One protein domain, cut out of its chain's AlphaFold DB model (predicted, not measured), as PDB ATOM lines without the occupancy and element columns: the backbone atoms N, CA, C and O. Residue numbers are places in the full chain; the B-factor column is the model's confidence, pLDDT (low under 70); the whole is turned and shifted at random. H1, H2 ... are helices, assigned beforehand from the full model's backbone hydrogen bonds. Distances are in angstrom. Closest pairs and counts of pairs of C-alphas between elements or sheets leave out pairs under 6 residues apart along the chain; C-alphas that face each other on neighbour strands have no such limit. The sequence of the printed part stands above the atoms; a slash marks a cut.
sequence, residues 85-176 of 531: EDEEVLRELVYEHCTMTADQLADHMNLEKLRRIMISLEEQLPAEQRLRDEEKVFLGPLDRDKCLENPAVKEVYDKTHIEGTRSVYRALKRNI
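What this domain is: This is residues 85 to 176 of the 531 residues of an uncharacterized protein of Salpingoeca rosetta (strain ATCC 50818 / BSB-021) (UniProt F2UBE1). One long helix, H2, runs through the middle of this elongated domain, and shorter helices pack round it from different sides. H1 crosses H2 at residues 105 to 113 of H2, H6 makes a corner with H2 at the beginning of H2, residues 102 to 106, and H5 and the short H4 pack on the later part of H2. Beyond the last residue of H2, the loop of residues 121 to 132 swings out to one end of the domain and leads back to H3, a single short turn. The printed part has 92 residues with six named helices, H1 to H6 in that order along the chain, and no named strand, and its class is all helix. It is compact, with a radius of gyration of the C-alphas of 13.6 A, and spans 42 by 25 by 19 A.

How they stand to each other: Start at H1, residues 85 to 96, which touches the hub, H2, residues 102 to 120, at residues 105 to 113 of H2 alone. The closest C-alphas there are those of Val 89 and Met 109, 6.6 A apart, and the two helices run opposite ways at a steep tilt of 50 degrees. Next comes H3, residues 133 to 136, which only just touches H2, with 3 pairs of C-alphas within 8 A, the closest those of Arg 115 and Lys 136 at 6.7 A. H4, residues 144 to 148, touches residues 111 to 118 of H2 alone, closest at the C-alphas of Leu 111 and Arg 144, 7.0 A apart. H5, residues 151 to 160, touches residues 113 to 118 of H2 alone; look at the closest C-alphas, those of Leu 114 and Tyr 157, 6.4 A apart, where the helices run opposite ways at a steep tilt of 44 degrees. H6, residues 165 to 174, touches residues 102 to 106 of H2 alone, about perpendicular at 89 degrees, closest at the C-alphas of Ala 102 and Thr 165, 5.4 A apart. H1 and H5 are apart. In H1, H2, H4, H5 and H6 every O i to N i+4 pair is within hydrogen-bond range; H3 is too short for such a pair.

Where its parts are: Find C-alpha 85 at (-44.691, 18.949, -2.772); from there H1 runs 17.1 A to C-alpha 96. H2 begins at C-alpha 102, (-57.146, 7.701, 3.534), and covers 26.6 A. H3 and H4 are 5.2 A and 6.3 A long. H5 measures 14.3 A, and H6 measures 14.5 A, ending at C-alpha 174, (-56.925, 15.451, -9.222).

The domain as a whole: The two C-alphas farthest apart are those of Ala 127 and Ile 176, at 42.5 A. The printed part has no cut, and the link from H2 to H3 is long, with 12 residues. Mean pLDDT of the printed part is 86.4, and residues 175 to 176 are under 70.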
ATOM      1  N   GLU A  85     -45.626  19.888  -3.385       75.50
ATOM      2  CA  GLU A  85     -44.691  18.949  -2.772       75.50
ATOM      3  C   GLU A  85     -45.406  17.834  -1.990       75.50
ATOM      4  O   GLU A  85     -44.855  16.749  -1.838       75.50
ATOM      5  N   ASP A  86     -46.623  18.069  -1.487       79.88
ATOM      6  CA  ASP A  86     -47.442  17.051  -0.819       79.88
ATOM      7  C   ASP A  86     -48.090  16.099  -1.831       79.88
ATOM      8  O   ASP A  86     -48.342  14.933  -1.523       79.88
ATOM      9  N   GLU A  87     -48.393  16.592  -3.036       79.94
ATOM     10  CA  GLU A  87     -48.933  15.755  -4.107       79.94
ATOM     11  C   GLU A  87     -47.889  14.745  -4.601       79.94
ATOM     12  O   GLU A  87     -48.249  13.613  -4.923       79.94
ATOM     13  N   GLU A  88     -46.605  15.112  -4.609       82.19
ATOM     14  CA  GLU A  88     -45.499  14.199  -4.923       82.19
ATOM     15  C   GLU A  88     -45.370  13.084  -3.876       82.19
ATOM     16  O   GLU A  88     -45.397  11.907  -4.234       82.19
ATOM     17  N   VAL A  89     -45.385  13.434  -2.583       86.00
ATOM     18  CA  VAL A  89     -45.389  12.457  -1.472       86.00
ATOM     19  C   VAL A  89     -46.573  11.507  -1.582       86.00
ATOM     20  O   VAL A  89     -46.429  10.298  -1.422       86.00
ATOM     21  N   LEU A  90     -47.761  12.045  -1.867       85.88
ATOM     22  CA  LEU A  90     -48.965  11.244  -2.045       85.88
ATOM     23  C   LEU A  90     -48.812  10.252  -3.204       85.88
ATOM     24  O   LEU A  90     -49.230   9.103  -3.072       85.88
ATOM     25  N   ARG A  91     -48.229  10.673  -4.333       82.75
ATOM     26  CA  ARG A  91     -47.988   9.789  -5.484       82.75
ATOM     27  C   ARG A  91     -47.015   8.670  -5.134       82.75
ATOM     28  O   ARG A  91     -47.311   7.523  -5.459       82.75
ATOM     29  N   GLU A  92     -45.913   8.978  -4.456       85.69
ATOM     30  CA  GLU A  92     -44.930   7.975  -4.031       85.69
ATOM     31  C   GLU A  92     -45.524   6.984  -3.019       85.69
ATOM     32  O   GLU A  92     -45.421   5.773  -3.207       85.69
ATOM     33  N   LEU A  93     -46.252   7.473  -2.009       86.50
ATOM     34  CA  LEU A  93     -46.937   6.625  -1.025       86.50
ATOM     35  C   LEU A  93     -47.956   5.682  -1.674       86.50
ATOM     36  O   LEU A  93     -48.028   4.503  -1.330       86.50
ATOM     37  N   VAL A  94     -48.750   6.183  -2.623       83.94
ATOM     38  CA  VAL A  94     -49.742   5.370  -3.342       83.94
ATOM     39  C   VAL A  94     -49.071   4.369  -4.282       83.94
ATOM     40  O   VAL A  94     -49.597   3.267  -4.456       83.94
ATOM     41  N   TYR A  95     -47.930   4.722  -4.879       81.75
ATOM     42  CA  TYR A  95     -47.157   3.821  -5.732       81.75
ATOM     43  C   TYR A  95     -46.596   2.635  -4.936       81.75
ATOM     44  O   TYR A  95     -46.806   1.486  -5.325       81.75
ATOM     45  N   GLU A  96     -45.971   2.902  -3.788       79.19
ATOM     46  CA  GLU A  96     -45.389   1.869  -2.922       79.19
ATOM     47  C   GLU A  96     -46.465   1.042  -2.198       79.19
ATOM     48  O   GLU A  96     -46.361  -0.184  -2.064       79.19
ATOM     49  N   HIS A  97     -47.548   1.687  -1.752       81.00
ATOM     50  CA  HIS A  97     -48.548   1.084  -0.869       81.00
ATOM     51  C   HIS A  97     -49.988   1.456  -1.252       81.00
ATOM     52  O   HIS A  97     -50.748   2.043  -0.481       81.00
ATOM     53  N   CYS A  98     -50.423   1.005  -2.430       78.56
ATOM     54  CA  CYS A  98     -51.752   1.296  -2.988       78.56
ATOM     55  C   CYS A  98     -52.969   0.774  -2.184       78.56
ATOM     56  O   CYS A  98     -54.112   0.969  -2.602       78.56
ATOM     57  N   THR A  99     -52.758   0.101  -1.047       81.44
ATOM     58  CA  THR A  99     -53.816  -0.412  -0.157       81.44
ATOM     59  C   THR A  99     -54.037   0.428   1.101       81.44
ATOM     60  O   THR A  99     -54.887   0.057   1.909       81.44
ATOM     61  N   MET A 100     -53.278   1.511   1.297       85.25
ATOM     62  CA  MET A 100     -53.436   2.386   2.461       85.25
ATOM     63  C   MET A 100     -54.835   3.011   2.521       85.25
ATOM     64  O   MET A 100     -55.426   3.373   1.499       85.25
ATOM     65  N   THR A 101     -55.372   3.155   3.732       86.31
ATOM     66  CA  THR A 101     -56.585   3.947   3.957       86.31
ATOM     67  C   THR A 101     -56.283   5.437   3.795       86.31
ATOM     68  O   THR A 101     -55.134   5.870   3.866       86.31
ATOM     69  N   ALA A 102     -57.322   6.252   3.596       86.31
ATOM     70  CA  ALA A 102     -57.146   7.701   3.534       86.31
ATOM     71  C   ALA A 102     -56.572   8.278   4.845       86.31
ATOM     72  O   ALA A 102     -55.833   9.256   4.787       86.31
ATOM     73  N   ASP A 103     -56.874   7.663   5.996       88.00
ATOM     74  CA  ASP A 103     -56.302   8.039   7.295       88.00
ATOM     75  C   ASP A 103     -54.803   7.723   7.350       88.00
ATOM     76  O   ASP A 103     -54.001   8.595   7.664       88.00
ATOM     77  N   GLN A 104     -54.410   6.513   6.935       89.81
ATOM     78  CA  GLN A 104     -52.999   6.117   6.866       89.81
ATOM     79  C   GLN A 104     -52.205   7.030   5.925       89.81
ATOM     80  O   GLN A 104     -51.106   7.462   6.266       89.81
ATOM     81  N   LEU A 105     -52.768   7.364   4.758       89.00
ATOM     82  CA  LEU A 105     -52.154   8.317   3.834       89.00
ATOM     83  C   LEU A 105     -51.992   9.696   4.478       89.00
ATOM     84  O   LEU A 105     -50.912  10.271   4.389       89.00
ATOM     85  N   ALA A 106     -53.023  10.213   5.154       89.81
ATOM     86  CA  ALA A 106     -52.933  11.492   5.856       89.81
ATOM     87  C   ALA A 106     -51.832  11.475   6.927       89.81
ATOM     88  O   ALA A 106     -51.049  12.419   7.009       89.81
ATOM     89  N   ASP A 107     -51.721  10.393   7.699       90.19
ATOM     90  CA  ASP A 107     -50.695  10.247   8.730       90.19
ATOM     91  C   ASP A 107     -49.277  10.215   8.160       90.19
ATOM     92  O   ASP A 107     -48.412  10.950   8.644       90.19
ATOM     93  N   HIS A 108     -49.038   9.423   7.111       90.25
ATOM     94  CA  HIS A 108     -47.733   9.358   6.449       90.25
ATOM     95  C   HIS A 108     -47.350  10.693   5.802       90.25
ATOM     96  O   HIS A 108     -46.215  11.146   5.951       90.25
ATOM     97  N   MET A 109     -48.301  11.362   5.147       89.81
ATOM     98  CA  MET A 109     -48.085  12.696   4.587       89.81
ATOM     99  C   MET A 109     -47.782  13.727   5.678       89.81
ATOM    100  O   MET A 109     -46.889  14.549   5.508       89.81
ATOM    101  N   ASN A 110     -48.479  13.676   6.816       91.81
ATOM    102  CA  ASN A 110     -48.224  14.567   7.947       91.81
ATOM    103  C   ASN A 110     -46.854  14.321   8.590       91.81
ATOM    104  O   ASN A 110     -46.186  15.277   8.978       91.81
ATOM    105  N   LEU A 111     -46.398  13.068   8.670       92.25
ATOM    106  CA  LEU A 111     -45.042  12.752   9.130       92.25
ATOM    107  C   LEU A 111     -43.975  13.300   8.174       92.25
ATOM    108  O   LEU A 111     -42.985  13.872   8.621       92.25
ATOM    109  N   GLU A 112     -44.184  13.170   6.864       91.94
ATOM    110  CA  GLU A 112     -43.270  13.720   5.861       91.94
ATOM    111  C   GLU A 112     -43.267  15.258   5.859       91.94
ATOM    112  O   GLU A 112     -42.204  15.876   5.813       91.94
ATOM    113  N   LYS A 113     -44.430  15.895   6.021       91.19
ATOM    114  CA  LYS A 113     -44.530  17.346   6.241       91.19
ATOM    115  C   LYS A 113     -43.733  17.782   7.465       91.19
ATOM    116  O   LYS A 113     -42.941  18.716   7.375       91.19
ATOM    117  N   LEU A 114     -43.909  17.095   8.592       93.19
ATOM    118  CA  LEU A 114     -43.188  17.398   9.827       93.19
ATOM    119  C   LEU A 114     -41.672  17.276   9.637       93.19
ATOM    120  O   LEU A 114     -40.934  18.164  10.053       93.19
ATOM    121  N   ARG A 115     -41.207  16.238   8.931       93.19
ATOM    122  CA  ARG A 115     -39.792  16.078   8.562       93.19
ATOM    123  C   ARG A 115     -39.269  17.265   7.757       93.19
ATOM    124  O   ARG A 115     -38.216  17.805   8.085       93.19
ATOM    125  N   ARG A 116     -40.001  17.702   6.733       90.88
ATOM    126  CA  ARG A 116     -39.610  18.852   5.898       90.88
ATOM    127  C   ARG A 116     -39.552  20.147   6.699       90.88
ATOM    128  O   ARG A 116     -38.597  20.902   6.542       90.88
ATOM    129  N   ILE A 117     -40.506  20.363   7.608       92.25
ATOM    130  CA  ILE A 117     -40.489  21.504   8.536       92.25
ATOM    131  C   ILE A 117     -39.219  21.462   9.392       92.25
ATOM    132  O   ILE A 117     -38.485  22.448   9.441       92.25
ATOM    133  N   MET A 118     -38.913  20.312   9.999       92.94
ATOM    134  CA  MET A 118     -37.715  20.122  10.824       92.94
ATOM    135  C   MET A 118     -36.413  20.385  10.053       92.94
ATOM    136  O   MET A 118     -35.509  21.016  10.594       92.94
ATOM    137  N   ILE A 119     -36.320  19.941   8.794       91.50
ATOM    138  CA  ILE A 119     -35.166  20.208   7.920       91.50
ATOM    139  C   ILE A 119     -35.084  21.702   7.578       91.50
ATOM    140  O   ILE A 119     -34.015  22.297   7.672       91.50
ATOM    141  N   SER A 120     -36.207  22.334   7.229       91.31
ATOM    142  CA  SER A 120     -36.236  23.756   6.856       91.31
ATOM    143  C   SER A 120     -35.849  24.693   8.005       91.31
ATOM    144  O   SER A 120     -35.266  25.750   7.774       91.31
ATOM    145  N   LEU A 121     -36.145  24.295   9.247       91.88
ATOM    146  CA  LEU A 121     -35.839  25.058  10.456       91.88
ATOM    147  C   LEU A 121     -34.533  24.617  11.124       91.88
ATOM    148  O   LEU A 121     -34.217  25.122  12.197       91.88
ATOM    149  N   GLU A 122     -33.757  23.708  10.524       91.00
ATOM    150  CA  GLU A 122     -32.614  23.045  11.168       91.00
ATOM    151  C   GLU A 122     -31.628  24.024  11.835       91.00
ATOM    152  O   GLU A 122     -31.179  23.794  12.962       91.00
ATOM    153  N   GLU A 123     -31.332  25.148  11.182       88.25
ATOM    154  CA  GLU A 123     -30.424  26.178  11.703       88.25
ATOM    155  C   GLU A 123     -30.963  26.884  12.958       88.25
ATOM    156  O   GLU A 123     -30.184  27.316  13.808       88.25
ATOM    157  N   GLN A 124     -32.287  26.959  13.098       87.00
ATOM    158  CA  GLN A 124     -33.004  27.595  14.208       87.00
ATOM    159  C   GLN A 124     -33.270  26.620  15.365       87.00
ATOM    160  O   GLN A 124     -33.635  27.045  16.463       87.00
ATOM    161  N   LEU A 125     -33.086  25.316  15.136       88.19
ATOM    162  CA  LEU A 125     -33.304  24.282  16.140       88.19
ATOM    163  C   LEU A 125     -32.058  24.078  17.025       88.19
ATOM    164  O   LEU A 125     -30.930  24.047  16.508       88.19
ATOM    165  N   PRO A 126     -32.244  23.867  18.346       87.94
ATOM    166  CA  PRO A 126     -31.197  23.370  19.236       87.94
ATOM    167  C   PRO A 126     -30.592  22.068  18.706       87.94
ATOM    168  O   PRO A 126     -31.299  21.243  18.127       87.94
ATOM    169  N   ALA A 127     -29.293  21.856  18.929       85.88
ATOM    170  CA  ALA A 127     -28.580  20.699  18.389       85.88
ATOM    171  C   ALA A 127     -29.203  19.356  18.816       85.88
ATOM    172  O   ALA A 127     -29.200  18.416  18.028       85.88
ATOM    173  N   GLU A 128     -29.787  19.269  20.020       84.75
ATOM    174  CA  GLU A 128     -30.432  18.048  20.522       84.75
ATOM    175  C   GLU A 128     -31.787  17.740  19.852       84.75
ATOM    176  O   GLU A 128     -32.287  16.612  19.937       84.75
ATOM    177  N   GLN A 129     -32.384  18.739  19.196       83.25
ATOM    178  CA  GLN A 129     -33.663  18.643  18.489       83.25
ATOM    179  C   GLN A 129     -33.499  18.517  16.970       83.25
ATOM    180  O   GLN A 129     -34.489  18.304  16.274       83.25
ATOM    181  N   ARG A 130     -32.279  18.623  16.431       89.38
ATOM    182  CA  ARG A 130     -32.035  18.421  14.997       89.38
ATOM    183  C   ARG A 130     -32.203  16.952  14.621       89.38
ATOM    184  O   ARG A 130     -31.817  16.060  15.376       89.38
ATOM    185  N   LEU A 131     -32.755  16.718  13.434       90.12
ATOM    186  CA  LEU A 131     -32.873  15.374  12.876       90.12
ATOM    187  C   LEU A 131     -31.491  14.808  12.551       90.12
ATOM    188  O   LEU A 131     -30.640  15.499  11.988       90.12
ATOM    189  N   ARG A 132     -31.289  13.532  12.866       90.00
ATOM    190  CA  ARG A 132     -30.124  12.755  12.430       90.00
ATOM    191  C   ARG A 132     -30.245  12.438  10.943       90.00
ATOM    192  O   ARG A 132     -31.347  12.411  10.402       90.00
ATOM    193  N   ASP A 133     -29.131  12.124  10.289       88.38
ATOM    194  CA  ASP A 133     -29.116  11.853   8.844       88.38
ATOM    195  C   ASP A 133     -30.099  10.740   8.431       88.38
ATOM    196  O   ASP A 133     -30.760  10.854   7.404       88.38
ATOM    197  N   GLU A 134     -30.273   9.710   9.267       87.81
ATOM    198  CA  GLU A 134     -31.245   8.623   9.054       87.81
ATOM    199  C   GLU A 134     -32.716   9.073   9.150       87.81
ATOM    200  O   GLU A 134     -33.585   8.507   8.491       87.81
ATOM    201  N   GLU A 135     -33.003  10.115   9.934       88.75
ATOM    202  CA  GLU A 135     -34.349  10.670  10.136       88.75
ATOM    203  C   GLU A 135     -34.716  11.679   9.037       88.75
ATOM    204  O   GLU A 135     -35.899  11.915   8.787       88.75
ATOM    205  N   LYS A 136     -33.707  12.253   8.360       88.44
ATOM    206  CA  LYS A 136     -33.871  13.178   7.225       88.44
ATOM    207  C   LYS A 136     -34.256  12.477   5.920       88.44
ATOM    208  O   LYS A 136     -34.723  13.141   4.999       88.44
ATOM    209  N   VAL A 137     -34.064  11.161   5.826       88.31
ATOM    210  CA  VAL A 137     -34.447  10.376   4.643       88.31
ATOM    211  C   VAL A 137     -35.971  10.361   4.493       88.31
ATOM    212  O   VAL A 137     -36.699  10.324   5.487       88.31
ATOM    213  N   PHE A 138     -36.453  10.369   3.247       84.31
ATOM    214  CA  PHE A 138     -37.873  10.229   2.919       84.31
ATOM    215  C   PHE A 138     -38.494   9.029   3.649       84.31
ATOM    216  O   PHE A 138     -37.963   7.920   3.590       84.31
ATOM    217  N   LEU A 139     -39.594   9.264   4.373       82.06
ATOM    218  CA  LEU A 139     -40.257   8.268   5.234       82.06
ATOM    219  C   LEU A 139     -39.345   7.571   6.268       82.06
ATOM    220  O   LEU A 139     -39.668   6.479   6.736       82.06
ATOM    221  N   GLY A 140     -38.243   8.207   6.677       83.75
ATOM    222  CA  GLY A 140     -37.396   7.729   7.772       83.75
ATOM    223  C   GLY A 140     -38.145   7.605   9.113       83.75
ATOM    224  O   GLY A 140     -39.284   8.062   9.255       83.75
ATOM    225  N   PRO A 141     -37.535   7.004  10.143       86.19
ATOM    226  CA  PRO A 141     -38.126   6.997  11.477       86.19
ATOM    227  C   PRO A 141     -38.240   8.438  11.996       86.19
ATOM    228  O   PRO A 141     -37.281   9.202  11.928       86.19
ATOM    229  N   LEU A 142     -39.419   8.828  12.482       90.81
ATOM    230  CA  LEU A 142     -39.652  10.153  13.055       90.81
ATOM    231  C   LEU A 142     -40.568  10.039  14.269       90.81
ATOM    232  O   LEU A 142     -41.650   9.461  14.181       90.81
ATOM    233  N   ASP A 143     -40.138  10.617  15.385       89.19
ATOM    234  CA  ASP A 143     -40.960  10.757  16.583       89.19
ATOM    235  C   ASP A 143     -41.749  12.069  16.500       89.19
ATOM    236  O   ASP A 143     -41.188  13.162  16.634       89.19
ATOM    237  N   ARG A 144     -43.054  11.950  16.223       89.62
ATOM    238  CA  ARG A 144     -43.955  13.097  16.054       89.62
ATOM    239  C   ARG A 144     -43.993  13.957  17.318       89.62
ATOM    240  O   ARG A 144     -43.913  15.176  17.203       89.62
ATOM    241  N   ASP A 145     -44.088  13.341  18.491       90.94
ATOM    242  CA  ASP A 145     -44.288  14.068  19.745       90.94
ATOM    243  C   ASP A 145     -43.037  14.871  20.094       90.94
ATOM    244  O   ASP A 145     -43.133  16.073  20.339       90.94
ATOM    245  N   LYS A 146     -41.857  14.251  19.968       88.69
ATOM    246  CA  LYS A 146     -40.567  14.922  20.178       88.69
ATOM    247  C   LYS A 146     -40.376  16.125  19.245       88.69
ATOM    248  O   LYS A 146     -39.890  17.169  19.671       88.69
ATOM    249  N   CYS A 147     -40.742  15.999  17.968       89.06
ATOM    250  CA  CYS A 147     -40.593  17.094  17.003       89.06
ATOM    251  C   CYS A 147     -41.526  18.276  17.318       89.06
ATOM    252  O   CYS A 147     -41.154  19.432  17.123       89.06
ATOM    253  N   LEU A 148     -42.728  17.996  17.830       91.56
ATOM    254  CA  LEU A 148     -43.738  19.007  18.153       91.56
ATOM    255  C   LEU A 148     -43.529  19.685  19.519       91.56
ATOM    256  O   LEU A 148     -44.265  20.619  19.847       91.56
ATOM    257  N   GLU A 149     -42.526  19.278  20.304       91.00
ATOM    258  CA  GLU A 149     -42.117  19.994  21.523       91.00
ATOM    259  C   GLU A 149     -41.578  21.397  21.215       91.00
ATOM    260  O   GLU A 149     -41.685  22.300  22.047       91.00
ATOM    261  N   ASN A 150     -41.004  21.602  20.024       90.19
ATOM    262  CA  ASN A 150     -40.501  22.904  19.613       90.19
ATOM    263  C   ASN A 150     -41.660  23.812  19.142       90.19
ATOM    264  O   ASN A 150     -42.323  23.487  18.152       90.19
ATOM    265  N   PRO A 151     -41.891  24.979  19.780       89.44
ATOM    266  CA  PRO A 151     -43.014  25.851  19.435       89.44
ATOM    267  C   PRO A 151     -43.003  26.353  17.987       89.44
ATOM    268  O   PRO A 151     -44.069  26.477  17.390       89.44
ATOM    269  N   ALA A 152     -41.823  26.606  17.407       89.12
ATOM    270  CA  ALA A 152     -41.706  27.089  16.030       89.12
ATOM    271  C   ALA A 152     -42.094  25.999  15.019       89.12
ATOM    272  O   ALA A 152     -42.804  26.265  14.053       89.12
ATOM    273  N   VAL A 153     -41.693  24.751  15.279       91.31
ATOM    274  CA  VAL A 153     -42.082  23.587  14.465       91.31
ATOM    275  C   VAL A 153     -43.582  23.347  14.576       91.31
ATOM    276  O   VAL A 153     -44.260  23.195  13.560       91.31
ATOM    277  N   LYS A 154     -44.107  23.360  15.806       92.31
ATOM    278  CA  LYS A 154     -45.530  23.156  16.077       92.31
ATOM    279  C   LYS A 154     -46.401  24.204  15.391       92.31
ATOM    280  O   LYS A 154     -47.392  23.845  14.770       92.31
ATOM    281  N   GLU A 155     -46.011  25.476  15.428       92.62
ATOM    282  CA  GLU A 155     -46.762  26.546  14.771       92.62
ATOM    283  C   GLU A 155     -46.873  26.337  13.250       92.62
ATOM    284  O   GLU A 155     -47.942  26.537  12.669       92.62
ATOM    285  N   VAL A 156     -45.783  25.934  12.589       91.06
ATOM    286  CA  VAL A 156     -45.791  25.667  11.140       91.06
ATOM    287  C   VAL A 156     -46.577  24.393  10.828       91.06
ATOM    288  O   VAL A 156     -47.343  24.364   9.860       91.06
ATOM    289  N   TYR A 157     -46.434  23.357  11.654       91.88
ATOM    290  CA  TYR A 157     -47.162  22.102  11.502       91.88
ATOM    291  C   TYR A 157     -48.672  22.309  11.644       91.88
ATOM    292  O   TYR A 157     -49.419  21.953  10.736       91.88
ATOM    293  N   ASP A 158     -49.129  22.980  12.702       90.31
ATOM    294  CA  ASP A 158     -50.552  23.234  12.945       90.31
ATOM    295  C   ASP A 158     -51.200  23.992  11.769       90.31
ATOM    296  O   ASP A 158     -52.338  23.708  11.403       90.31
ATOM    297  N   LYS A 159     -50.457  24.881  11.091       88.06
ATOM    298  CA  LYS A 159     -50.931  25.614   9.900       88.06
ATOM    299  C   LYS A 159     -50.990  24.784   8.613       88.06
ATOM    300  O   LYS A 159     -51.714  25.161   7.693       88.06
ATOM    301  N   THR A 160     -50.187  23.728   8.492       84.69
ATOM    302  CA  THR A 160     -49.935  23.039   7.207       84.69
ATOM    303  C   THR A 160     -50.283  21.554   7.206       84.69
ATOM    304  O   THR A 160     -50.280  20.927   6.136       84.69
ATOM    305  N   HIS A 161     -50.579  20.986   8.376       87.88
ATOM    306  CA  HIS A 161     -50.968  19.595   8.515       87.88
ATOM    307  C   HIS A 161     -52.338  19.325   7.887       87.88
ATOM    308  O   HIS A 161     -53.192  20.194   7.704       87.88
ATOM    309  N   ILE A 162     -52.536  18.068   7.523       86.62
ATOM    310  CA  ILE A 162     -53.768  17.562   6.950       86.62
ATOM    311  C   ILE A 162     -54.686  17.180   8.105       86.62
ATOM    312  O   ILE A 162     -54.473  16.155   8.748       86.62
ATOM    313  N   GLU A 163     -55.716  17.994   8.335       80.94
ATOM    314  CA  GLU A 163     -56.708  17.800   9.404       80.94
ATOM    315  C   GLU A 163     -57.678  16.634   9.145       80.94
ATOM    316  O   GLU A 163     -58.349  16.161  10.060       80.94
ATOM    317  N   GLY A 164     -57.796  16.151   7.901       81.19
ATOM    318  CA  GLY A 164     -58.712  15.053   7.608       81.19
ATOM    319  C   GLY A 164     -58.638  14.471   6.203       81.19
ATOM    320  O   GLY A 164     -58.116  15.060   5.250       81.19
ATOM    321  N   THR A 165     -59.256  13.301   6.055       84.31
ATOM    322  CA  THR A 165     -59.234  12.486   4.828       84.31
ATOM    323  C   THR A 165     -59.836  13.175   3.607       84.31
ATOM    324  O   THR A 165     -59.511  12.824   2.473       84.31
ATOM    325  N   ARG A 166     -60.682  14.198   3.791       84.75
ATOM    326  CA  ARG A 166     -61.283  14.962   2.686       84.75
ATOM    327  C   ARG A 166     -60.227  15.651   1.816       84.75
ATOM    328  O   ARG A 166     -60.411  15.717   0.600       84.75
ATOM    329  N   SER A 167     -59.135  16.131   2.409       82.62
ATOM    330  CA  SER A 167     -58.025  16.744   1.669       82.62
ATOM    331  C   SER A 167     -57.267  15.702   0.846       82.62
ATOM    332  O   SER A 167     -56.995  15.943  -0.329       82.62
ATOM    333  N   VAL A 168     -57.062  14.501   1.403       83.88
ATOM    334  CA  VAL A 168     -56.486  13.351   0.687       83.88
ATOM    335  C   VAL A 168     -57.370  12.946  -0.498       83.88
ATOM    336  O   VAL A 168     -56.888  12.851  -1.622       83.88
ATOM    337  N   TYR A 169     -58.685  12.795  -0.305       81.75
ATOM    338  CA  TYR A 169     -59.605  12.450  -1.399       81.75
ATOM    339  C   TYR A 169     -59.639  13.502  -2.512       81.75
ATOM    340  O   TYR A 169     -59.684  13.151  -3.692       81.75
ATOM    341  N   ARG A 170     -59.612  14.794  -2.158       79.88
ATOM    342  CA  ARG A 170     -59.541  15.885  -3.140       79.88
ATOM    343  C   ARG A 170     -58.255  15.813  -3.960       79.88
ATOM    344  O   ARG A 170     -58.320  15.961  -5.178       79.88
ATOM    345  N   ALA A 171     -57.123  15.547  -3.313       78.00
ATOM    346  CA  ALA A 171     -55.836  15.398  -3.979       78.00
ATOM    347  C   ALA A 171     -55.784  14.160  -4.883       78.00
ATOM    348  O   ALA A 171     -55.375  14.251  -6.040       78.00
ATOM    349  N   LEU A 172     -56.288  13.016  -4.413       78.88
ATOM    350  CA  LEU A 172     -56.373  11.791  -5.211       78.88
ATOM    351  C   LEU A 172     -57.245  11.977  -6.461       78.88
ATOM    352  O   LEU A 172     -56.863  11.531  -7.542       78.88
ATOM    353  N   LYS A 173     -58.380  12.684  -6.345       76.06
ATOM    354  CA  LYS A 173     -59.293  12.946  -7.473       76.06
ATOM    355  C   LYS A 173     -58.641  13.776  -8.585       76.06
ATOM    356  O   LYS A 173     -58.992  13.604  -9.747       76.06
ATOM    357  N   ARG A 174     -57.691  14.654  -8.246       73.81
ATOM    358  CA  ARG A 174     -56.925  15.451  -9.222       73.81
ATOM    359  C   ARG A 174     -55.856  14.638  -9.951       73.81
ATOM    360  O   ARG A 174     -55.502  14.972 -11.072       73.81
ATOM    361  N   ASN A 175     -55.369  13.560  -9.343       67.06
ATOM    362  CA  ASN A 175     -54.217  12.799  -9.823       67.06
ATOM    363  C   ASN A 175     -54.573  11.590 -10.725       67.06
ATOM    364  O   ASN A 175     -53.801  10.646 -10.832       67.06
ATOM    365  N   ILE A 176     -55.733  11.596 -11.397       67.81
ATOM    366  CA  ILE A 176     -56.221  10.494 -12.268       67.81
ATOM    367  C   ILE A 176     -56.291   9.128 -11.537       67.81
ATOM    368  O   ILE A 176     -56.404   8.063 -12.149       67.81
TER     369      ILE A 176